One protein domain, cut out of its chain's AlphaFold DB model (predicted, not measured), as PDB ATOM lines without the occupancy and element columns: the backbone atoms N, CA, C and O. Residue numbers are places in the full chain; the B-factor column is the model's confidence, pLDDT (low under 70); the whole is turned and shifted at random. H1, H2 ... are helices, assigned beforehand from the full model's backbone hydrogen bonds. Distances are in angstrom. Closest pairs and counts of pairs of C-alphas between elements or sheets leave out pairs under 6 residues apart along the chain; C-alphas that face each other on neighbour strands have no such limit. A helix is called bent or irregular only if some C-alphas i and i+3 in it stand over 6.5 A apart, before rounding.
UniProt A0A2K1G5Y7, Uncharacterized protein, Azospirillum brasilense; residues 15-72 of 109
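AT A GLANCE: This is residues 15 to 72 of the 109 residues of an uncharacterized protein of Azospirillum brasilense (UniProt A0A2K1G5Y7). One long helix, H2, makes the long axis, and H1 folds back beside its first part as a helical hairpin. From the other end of H2 a long stretch with no named element, residues 50 to 60, turns back and brings the short helix H3 near the first residue of H1, with H3 set across H1 and apart from H2. The printed part has 58 residues with three named helices, in the order H1, H2, H3, and no named strand; the class is all helix. The whole is compact, with a radius of gyration of the C-alphas of 11.6 A, yet elongated in outline, spanning 35 by 19 by 17 A.

HOW THE PARTS SIT: H2, residues 30 to 49, is the longest helix, and it touches H1, residues 15 to 28. Their closest C-alphas are those of Ala 33 and Met 25, 5.4 A apart. H2 touches H1 with residues 32 to 37 alone, and H1 touches H2 with residues 22 to 26 alone. The two run opposite ways at a shallow tilt of 21 degrees and form a helical hairpin. H3, residues 61 to 68, is close to H1 but not clearly touching it. The closest C-alphas of these two helices, those of Leu 65 and Val 15, are 7.9 A apart. The lines of H1 and H3 are about perpendicular, at 78 degrees. H2 and H3 are apart. In H2 every O i to N i+4 pair is within hydrogen-bond range; in H1 7 of 10 are, and in H3 1 of 4, beside 3 of 5 O i to N i+3 pairs.

IN THESE COORDINATES: H2 has 20 residues and measures 28.2 A from C-alpha 30 at (20.425, -1.271, 25.757) to C-alpha 49 at (-3.061, -4.711, 10.505). H1 has 14 residues and measures 20.2 A, beginning with C-alpha 15 at (3.481, 4.735, 25.208). H1 is irregular, but only just: C-alphas 21 and 24 are 6.6 A apart. H3 has 8 residues and ends with C-alpha 68 at (11.007, 10.758, 25.416). H3 is irregular, with C-alphas 62 and 65 at 7.0 A.

THE WHOLE: The two C-alphas farthest apart are those of Thr 28 and Trp 51, at 35.0 A. The C-alphas of the first and last printed residues, Val 15 and His 72, are 18.9 A apart. The printed part has no cut. The link from H1 to H2 is tight, with one residue, and the link from H2 to H3 is long, with 11 residues. The mean pLDDT of the printed part is 71.7. Confidence is under 70 in 22 residues, among them residues 27 to 30, 51 to 54 and 65 to 72.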
ATOM      1  N   VAL A  15       2.064   4.327  25.194       73.12
ATOM      2  CA  VAL A  15       3.481   4.735  25.208       73.12
ATOM      3  C   VAL A  15       4.051   4.715  26.629       73.12
ATOM      4  O   VAL A  15       5.169   4.235  26.836       73.12
ATOM      5  N   GLY A  16       3.285   5.169  27.626       68.88
ATOM      6  CA  GLY A  16       3.711   5.175  29.027       68.88
ATOM      7  C   GLY A  16       3.971   3.773  29.584       68.88
ATOM      8  O   GLY A  16       4.888   3.577  30.382       68.88
ATOM      9  N   MET A  17       3.220   2.767  29.132       70.75
ATOM     10  CA  MET A  17       3.415   1.380  29.560       70.75
ATOM     11  C   MET A  17       4.674   0.777  28.936       70.75
ATOM     12  O   MET A  17       5.457   0.115  29.619       70.75
ATOM     13  N   VAL A  18       4.909   1.079  27.657       75.75
ATOM     14  CA  VAL A  18       6.135   0.693  26.949       75.75
ATOM     15  C   VAL A  18       7.360   1.344  27.601       75.75
ATOM     16  O   VAL A  18       8.366   0.668  27.817       75.75
ATOM     17  N   LEU A  19       7.271   2.619  27.987       73.06
ATOM     18  CA  LEU A  19       8.340   3.328  28.696       73.06
ATOM     19  C   LEU A  19       8.661   2.695  30.049       73.06
ATOM     20  O   LEU A  19       9.818   2.363  30.281       73.06
ATOM     21  N   ARG A  20       7.660   2.399  30.887       72.12
ATOM     22  CA  ARG A  20       7.885   1.771  32.205       72.12
ATOM     23  C   ARG A  20       8.636   0.440  32.130       72.12
ATOM     24  O   ARG A  20       9.368   0.098  33.056       72.12
ATOM     25  N   VAL A  21       8.452  -0.316  31.047       74.06
ATOM     26  CA  VAL A  21       9.168  -1.578  30.807       74.06
ATOM     27  C   VAL A  21      10.564  -1.322  30.236       74.06
ATOM     28  O   VAL A  21      11.522  -1.993  30.624       74.06
ATOM     29  N   LEU A  22      10.698  -0.358  29.322       74.06
ATOM     30  CA  LEU A  22      11.961  -0.077  28.644       74.06
ATOM     31  C   LEU A  22      12.942   0.730  29.497       74.06
ATOM     32  O   LEU A  22      14.123   0.416  29.447       74.06
ATOM     33  N   GLU A  23      12.505   1.709  30.287       71.00
ATOM     34  CA  GLU A  23      13.349   2.572  31.132       71.00
ATOM     35  C   GLU A  23      14.353   1.806  32.018       71.00
ATOM     36  O   GLU A  23      15.559   2.080  31.927       71.00
ATOM     37  N   PRO A  24      13.937   0.805  32.824       71.88
ATOM     38  CA  PRO A  24      14.880   0.053  33.648       71.88
ATOM     39  C   PRO A  24      15.832  -0.807  32.801       71.88
ATOM     40  O   PRO A  24      16.993  -0.983  33.164       71.88
ATOM     41  N   MET A  25      15.389  -1.307  31.641       69.62
ATOM     42  CA  MET A  25      16.239  -2.101  30.743       69.62
ATOM     43  C   MET A  25      17.221  -1.233  29.951       69.62
ATOM     44  O   MET A  25      18.338  -1.670  29.668       69.62
ATOM     45  N   TRP A  26      16.822  -0.008  29.608       71.00
ATOM     46  CA  TRP A  26      17.594   0.937  28.807       71.00
ATOM     47  C   TRP A  26      18.861   1.390  29.531       71.00
ATOM     48  O   TRP A  26      19.894   1.580  28.898       71.00
ATOM     49  N   THR A  27      18.795   1.487  30.861       62.62
ATOM     50  CA  THR A  27      19.922   1.885  31.717       62.62
ATOM     51  C   THR A  27      20.919   0.742  31.949       62.62
ATOM     52  O   THR A  27      22.096   0.988  32.198       62.62
ATOM     53  N   THR A  28      20.475  -0.518  31.872       65.19
ATOM     54  CA  THR A  28      21.314  -1.687  32.195       65.19
ATOM     55  C   THR A  28      21.824  -2.435  30.959       65.19
ATOM     56  O   THR A  28      22.990  -2.821  30.918       65.19
ATOM     57  N   LYS A  29      20.961  -2.698  29.966       69.94
ATOM     58  CA  LYS A  29      21.263  -3.506  28.767       69.94
ATOM     59  C   LYS A  29      20.492  -2.995  27.549       69.94
ATOM     60  O   LYS A  29      19.478  -3.567  27.138       69.94
ATOM     61  N   THR A  30      21.025  -1.959  26.914       69.75
ATOM     62  CA  THR A  30      20.425  -1.271  25.757       69.75
ATOM     63  C   THR A  30      20.164  -2.203  24.571       69.75
ATOM     64  O   THR A  30      19.154  -2.068  23.881       69.75
ATOM     65  N   GLU A  31      21.032  -3.192  24.344       76.38
ATOM     66  CA  GLU A  31      20.876  -4.151  23.243       76.38
ATOM     67  C   GLU A  31      19.690  -5.104  23.472       76.38
ATOM     68  O   GLU A  31      18.909  -5.375  22.558       76.38
ATOM     69  N   THR A  32      19.483  -5.541  24.720       77.12
ATOM     70  CA  THR A  32      18.298  -6.317  25.113       77.12
ATOM     71  C   THR A  32      17.036  -5.462  25.013       77.12
ATOM     72  O   THR A  32      16.061  -5.900  24.405       77.12
ATOM     73  N   ALA A  33      17.070  -4.226  25.517       76.69
ATOM     74  CA  ALA A  33      15.938  -3.300  25.451       76.69
ATOM     75  C   ALA A  33      15.522  -2.991  24.001       76.69
ATOM     76  O   ALA A  33      14.338  -2.996  23.670       76.69
ATOM     77  N   THR A  34      16.494  -2.815  23.099       77.56
ATOM     78  CA  THR A  34      16.241  -2.585  21.668       77.56
ATOM     79  C   THR A  34      15.571  -3.792  21.010       77.56
ATOM     80  O   THR A  34      14.624  -3.624  20.238       77.56
ATOM     81  N   ARG A  35      16.014  -5.017  21.335       80.88
ATOM     82  CA  ARG A  35      15.399  -6.258  20.832       80.88
ATOM     83  C   ARG A  35      13.977  -6.455  21.359       80.88
ATOM     84  O   ARG A  35      13.095  -6.808  20.579       80.88
ATOM     85  N   VAL A  36      13.745  -6.199  22.648       82.19
ATOM     86  CA  VAL A  36      12.411  -6.271  23.270       82.19
ATOM     87  C   VAL A  36      11.470  -5.250  22.634       82.19
ATOM     88  O   VAL A  36      10.403  -5.626  22.158       82.19
ATOM     89  N   ARG A  37      11.900  -3.990  22.496       83.81
ATOM     90  CA  ARG A  37      11.128  -2.949  21.803       83.81
ATOM     91  C   ARG A  37      10.772  -3.358  20.374       83.81
ATOM     92  O   ARG A  37       9.628  -3.200  19.968       83.81
ATOM     93  N   GLY A  38      11.728  -3.890  19.610       81.25
ATOM     94  CA  GLY A  38      11.485  -4.345  18.237       81.25
ATOM     95  C   GLY A  38      10.390  -5.411  18.144       81.25
ATOM     96  O   GLY A  38       9.564  -5.362  17.239       81.25
ATOM     97  N   ARG A  39      10.327  -6.329  19.115       82.06
ATOM     98  CA  ARG A  39       9.258  -7.334  19.200       82.06
ATOM     99  C   ARG A  39       7.900  -6.713  19.520       82.06
ATOM    100  O   ARG A  39       6.929  -7.047  18.849       82.06
ATOM    101  N   ILE A  40       7.850  -5.781  20.474       81.56
ATOM    102  CA  ILE A  40       6.619  -5.050  20.825       81.56
ATOM    103  C   ILE A  40       6.088  -4.293  19.601       81.56
ATOM    104  O   ILE A  40       4.905  -4.393  19.289       81.56
ATOM    105  N   VAL A  41       6.967  -3.612  18.852       83.38
ATOM    106  CA  VAL A  41       6.596  -2.930  17.602       83.38
ATOM    107  C   VAL A  41       5.947  -3.903  16.625       83.38
ATOM    108  O   VAL A  41       4.846  -3.628  16.168       83.38
ATOM    109  N   THR A  42       6.577  -5.047  16.342       81.06
ATOM    110  CA  THR A  42       6.040  -6.040  15.395       81.06
ATOM    111  C   THR A  42       4.690  -6.612  15.834       81.06
ATOM    112  O   THR A  42       3.834  -6.866  14.989       81.06
ATOM    113  N   ILE A  43       4.480  -6.827  17.136       79.75
ATOM    114  CA  ILE A  43       3.202  -7.325  17.668       79.75
ATOM    115  C   ILE A  43       2.101  -6.281  17.491       79.75
ATOM    116  O   ILE A  43       1.036  -6.602  16.965       79.75
ATOM    117  N   LEU A  44       2.372  -5.037  17.880       77.88
ATOM    118  CA  LEU A  44       1.416  -3.942  17.745       77.88
ATOM    119  C   LEU A  44       1.104  -3.648  16.275       77.88
ATOM    120  O   LEU A  44      -0.051  -3.452  15.931       77.88
ATOM    121  N   ASP A  45       2.099  -3.715  15.390       78.31
ATOM    122  CA  ASP A  45       1.909  -3.537  13.946       78.31
ATOM    123  C   ASP A  45       1.004  -4.632  13.354       78.31
ATOM    124  O   ASP A  45       0.057  -4.345  12.621       78.31
ATOM    125  N   ARG A  46       1.204  -5.891  13.770       75.56
ATOM    126  CA  ARG A  46       0.312  -7.010  13.420       75.56
ATOM    127  C   ARG A  46      -1.102  -6.827  13.972       75.56
ATOM    128  O   ARG A  46      -2.060  -7.192  13.294       75.56
ATOM    129  N   ALA A  47      -1.246  -6.287  15.180       75.94
ATOM    130  CA  ALA A  47      -2.549  -6.006  15.773       75.94
ATOM    131  C   ALA A  47      -3.278  -4.871  15.037       75.94
ATOM    132  O   ALA A  47      -4.464  -5.004  14.741       75.94
ATOM    133  N   THR A  48      -2.562  -3.812  14.652       73.44
ATOM    134  CA  THR A  48      -3.085  -2.725  13.814       73.44
ATOM    135  C   THR A  48      -3.506  -3.231  12.434       73.44
ATOM    136  O   THR A  48      -4.593  -2.901  11.969       73.44
ATOM    137  N   ALA A  49      -2.715  -4.103  11.797       76.12
ATOM    138  CA  ALA A  49      -3.061  -4.711  10.505       76.12
ATOM    139  C   ALA A  49      -4.335  -5.573  10.561       76.12
ATOM    140  O   ALA A  49      -5.039  -5.723   9.564       76.12
ATOM    141  N   ARG A  50      -4.641  -6.135  11.733       72.38
ATOM    142  CA  ARG A  50      -5.872  -6.887  12.004       72.38
ATOM    143  C   ARG A  50      -7.010  -6.005  12.535       72.38
ATOM    144  O   ARG A  50      -8.017  -6.539  12.981       72.38
ATOM    145  N   TRP A  51      -6.858  -4.679  12.483       68.81
ATOM    146  CA  TRP A  51      -7.832  -3.691  12.962       68.81
ATOM    147  C   TRP A  51      -8.135  -3.767  14.466       68.81
ATOM    148  O   TRP A  51      -9.103  -3.169  14.928       68.81
ATOM    149  N   TYR A  52      -7.294  -4.448  15.251       66.38
ATOM    150  CA  TYR A  52      -7.436  -4.498  16.710       66.38
ATOM    151  C   TYR A  52      -6.981  -3.213  17.387       66.38
ATOM    152  O   TYR A  52      -7.387  -2.955  18.512       66.38
ATOM    153  N   HIS A  53      -6.146  -2.416  16.725       65.75
ATOM    154  CA  HIS A  53      -5.656  -1.139  17.220       65.75
ATOM    155  C   HIS A  53      -5.760  -0.108  16.093       65.75
ATOM    156  O   HIS A  53      -5.441  -0.411  14.944       65.75
ATOM    157  N   GLN A  54      -6.232   1.098  16.407       61.12
ATOM    158  CA  GLN A  54      -6.313   2.202  15.454       61.12
ATOM    159  C   GLN A  54      -5.371   3.316  15.890       61.12
ATOM    160  O   GLN A  54      -5.433   3.771  17.027       61.12
ATOM    161  N   GLY A  55      -4.528   3.772  14.965       70.50
ATOM    162  CA  GLY A  55      -3.598   4.869  15.204       70.50
ATOM    163  C   GLY A  55      -2.136   4.468  15.067       70.50
ATOM    164  O   GLY A  55      -1.789   3.412  14.529       70.50
ATOM    165  N   GLU A  56      -1.266   5.373  15.503       68.62
ATOM    166  CA  GLU A  56       0.173   5.194  15.410       68.62
ATOM    167  C   GLU A  56       0.686   4.252  16.505       68.62
ATOM    168  O   GLU A  56       0.251   4.312  17.649       68.62
ATOM    169  N   ASN A  57       1.621   3.369  16.153       73.94
ATOM    170  CA  ASN A  57       2.138   2.362  17.072       73.94
ATOM    171  C   ASN A  57       2.866   3.028  18.265       73.94
ATOM    172  O   ASN A  57       3.908   3.660  18.055       73.94
ATOM    173  N   PRO A  58       2.399   2.847  19.515       71.38
ATOM    174  CA  PRO A  58       2.977   3.504  20.688       71.38
ATOM    175  C   PRO A  58       4.407   3.039  21.003       71.38
ATOM    176  O   PRO A  58       5.171   3.763  21.640       71.38
ATOM    177  N   ALA A  59       4.824   1.871  20.502       71.44
ATOM    178  CA  ALA A  59       6.199   1.386  20.621       71.44
ATOM    179  C   ALA A  59       7.139   1.909  19.516       71.44
ATOM    180  O   ALA A  59       8.312   1.511  19.452       71.44
ATOM    181  N   ARG A  60       6.658   2.784  18.619       79.56
ATOM    182  CA  ARG A  60       7.466   3.349  17.534       79.56
ATOM    183  C   ARG A  60       8.627   4.166  18.099       79.56
ATOM    184  O   ARG A  60       8.487   4.983  19.000       79.56
ATOM    185  N   TRP A  61       9.813   3.931  17.544       69.75
ATOM    186  CA  TRP A  61      11.020   4.637  17.966       69.75
ATOM    187  C   TRP A  61      11.213   5.958  17.240       69.75
ATOM    188  O   TRP A  61      11.326   7.000  17.878       69.75
ATOM    189  N   ARG A  62      11.253   5.887  15.903       62.78
ATOM    190  CA  ARG A  62      11.521   7.045  15.053       62.78
ATOM    191  C   ARG A  62      10.429   8.096  15.242       62.78
ATOM    192  O   ARG A  62       9.273   7.796  14.970       62.78
ATOM    193  N   GLY A  63      10.811   9.283  15.705       65.69
ATOM    194  CA  GLY A  63       9.926  10.425  15.952       65.69
ATOM    195  C   GLY A  63       9.111  10.382  17.252       65.69
ATOM    196  O   GLY A  63       8.374  11.330  17.504       65.69
ATOM    197  N   HIS A  64       9.238   9.338  18.083       70.50
ATOM    198  CA  HIS A  64       8.378   9.142  19.261       70.50
ATOM    199  C   HIS A  64       9.196   8.812  20.522       70.50
ATOM    200  O   HIS A  64       9.646   9.725  21.216       70.50
ATOM    201  N   LEU A  65       9.493   7.533  20.792       66.56
ATOM    202  CA  LEU A  65      10.280   7.125  21.968       66.56
ATOM    203  C   LEU A  65      11.698   7.726  21.995       66.56
ATOM    204  O   LEU A  65      12.258   7.890  23.075       66.56
ATOM    205  N   GLU A  66      12.271   8.093  20.842       67.00
ATOM    206  CA  GLU A  66      13.580   8.765  20.779       67.00
ATOM    207  C   GLU A  66      13.602  10.171  21.405       67.00
ATOM    208  O   GLU A  66      14.671  10.637  21.794       67.00
ATOM    209  N   ASN A  67      12.444  10.840  21.482       63.25
ATOM    210  CA  ASN A  67      12.300  12.172  22.078       63.25
ATOM    211  C   ASN A  67      11.997  12.096  23.580       63.25
ATOM    212  O   ASN A  67      12.280  13.041  24.311       63.25
ATOM    213  N   LEU A  68      11.408  10.982  24.026       66.38
ATOM    214  CA  LEU A  68      11.007  10.758  25.416       66.38
ATOM    215  C   LEU A  68      12.128  10.123  26.245       66.38
ATOM    216  O   LEU A  68      12.268  10.425  27.426       66.38
ATOM    217  N   LEU A  69      12.942   9.258  25.635       61.84
ATOM    218  CA  LEU A  69      14.080   8.635  26.304       61.84
ATOM    219  C   LEU A  69      15.349   9.476  26.105       61.84
ATOM    220  O   LEU A  69      15.636   9.901  24.983       61.84
ATOM    221  N   PRO A  70      16.163   9.694  27.156       57.16
ATOM    222  CA  PRO A  70      17.413  10.428  27.020       57.16
ATOM    223  C   PRO A  70      18.338   9.737  26.004       57.16
ATOM    224  O   PRO A  70      18.574   8.525  26.069       57.16
ATOM    225  N   LYS A  71      18.882  10.519  25.056       49.12
ATOM    226  CA  LYS A  71      19.886  10.048  24.085       49.12
ATOM    227  C   LYS A  71      21.059   9.415  24.839       49.12
ATOM    228  O   LYS A  71      21.693  10.045  25.681       49.12
ATOM    229  N   HIS A  72      21.308   8.143  24.546       54.09
ATOM    230  CA  HIS A  72      22.189   7.267  25.312       54.09
ATOM    231  C   HIS A  72      23.627   7.810  25.416       54.09
ATOM    232  O   HIS A  72      24.231   8.173  24.405       54.09
TER     233      HIS A  72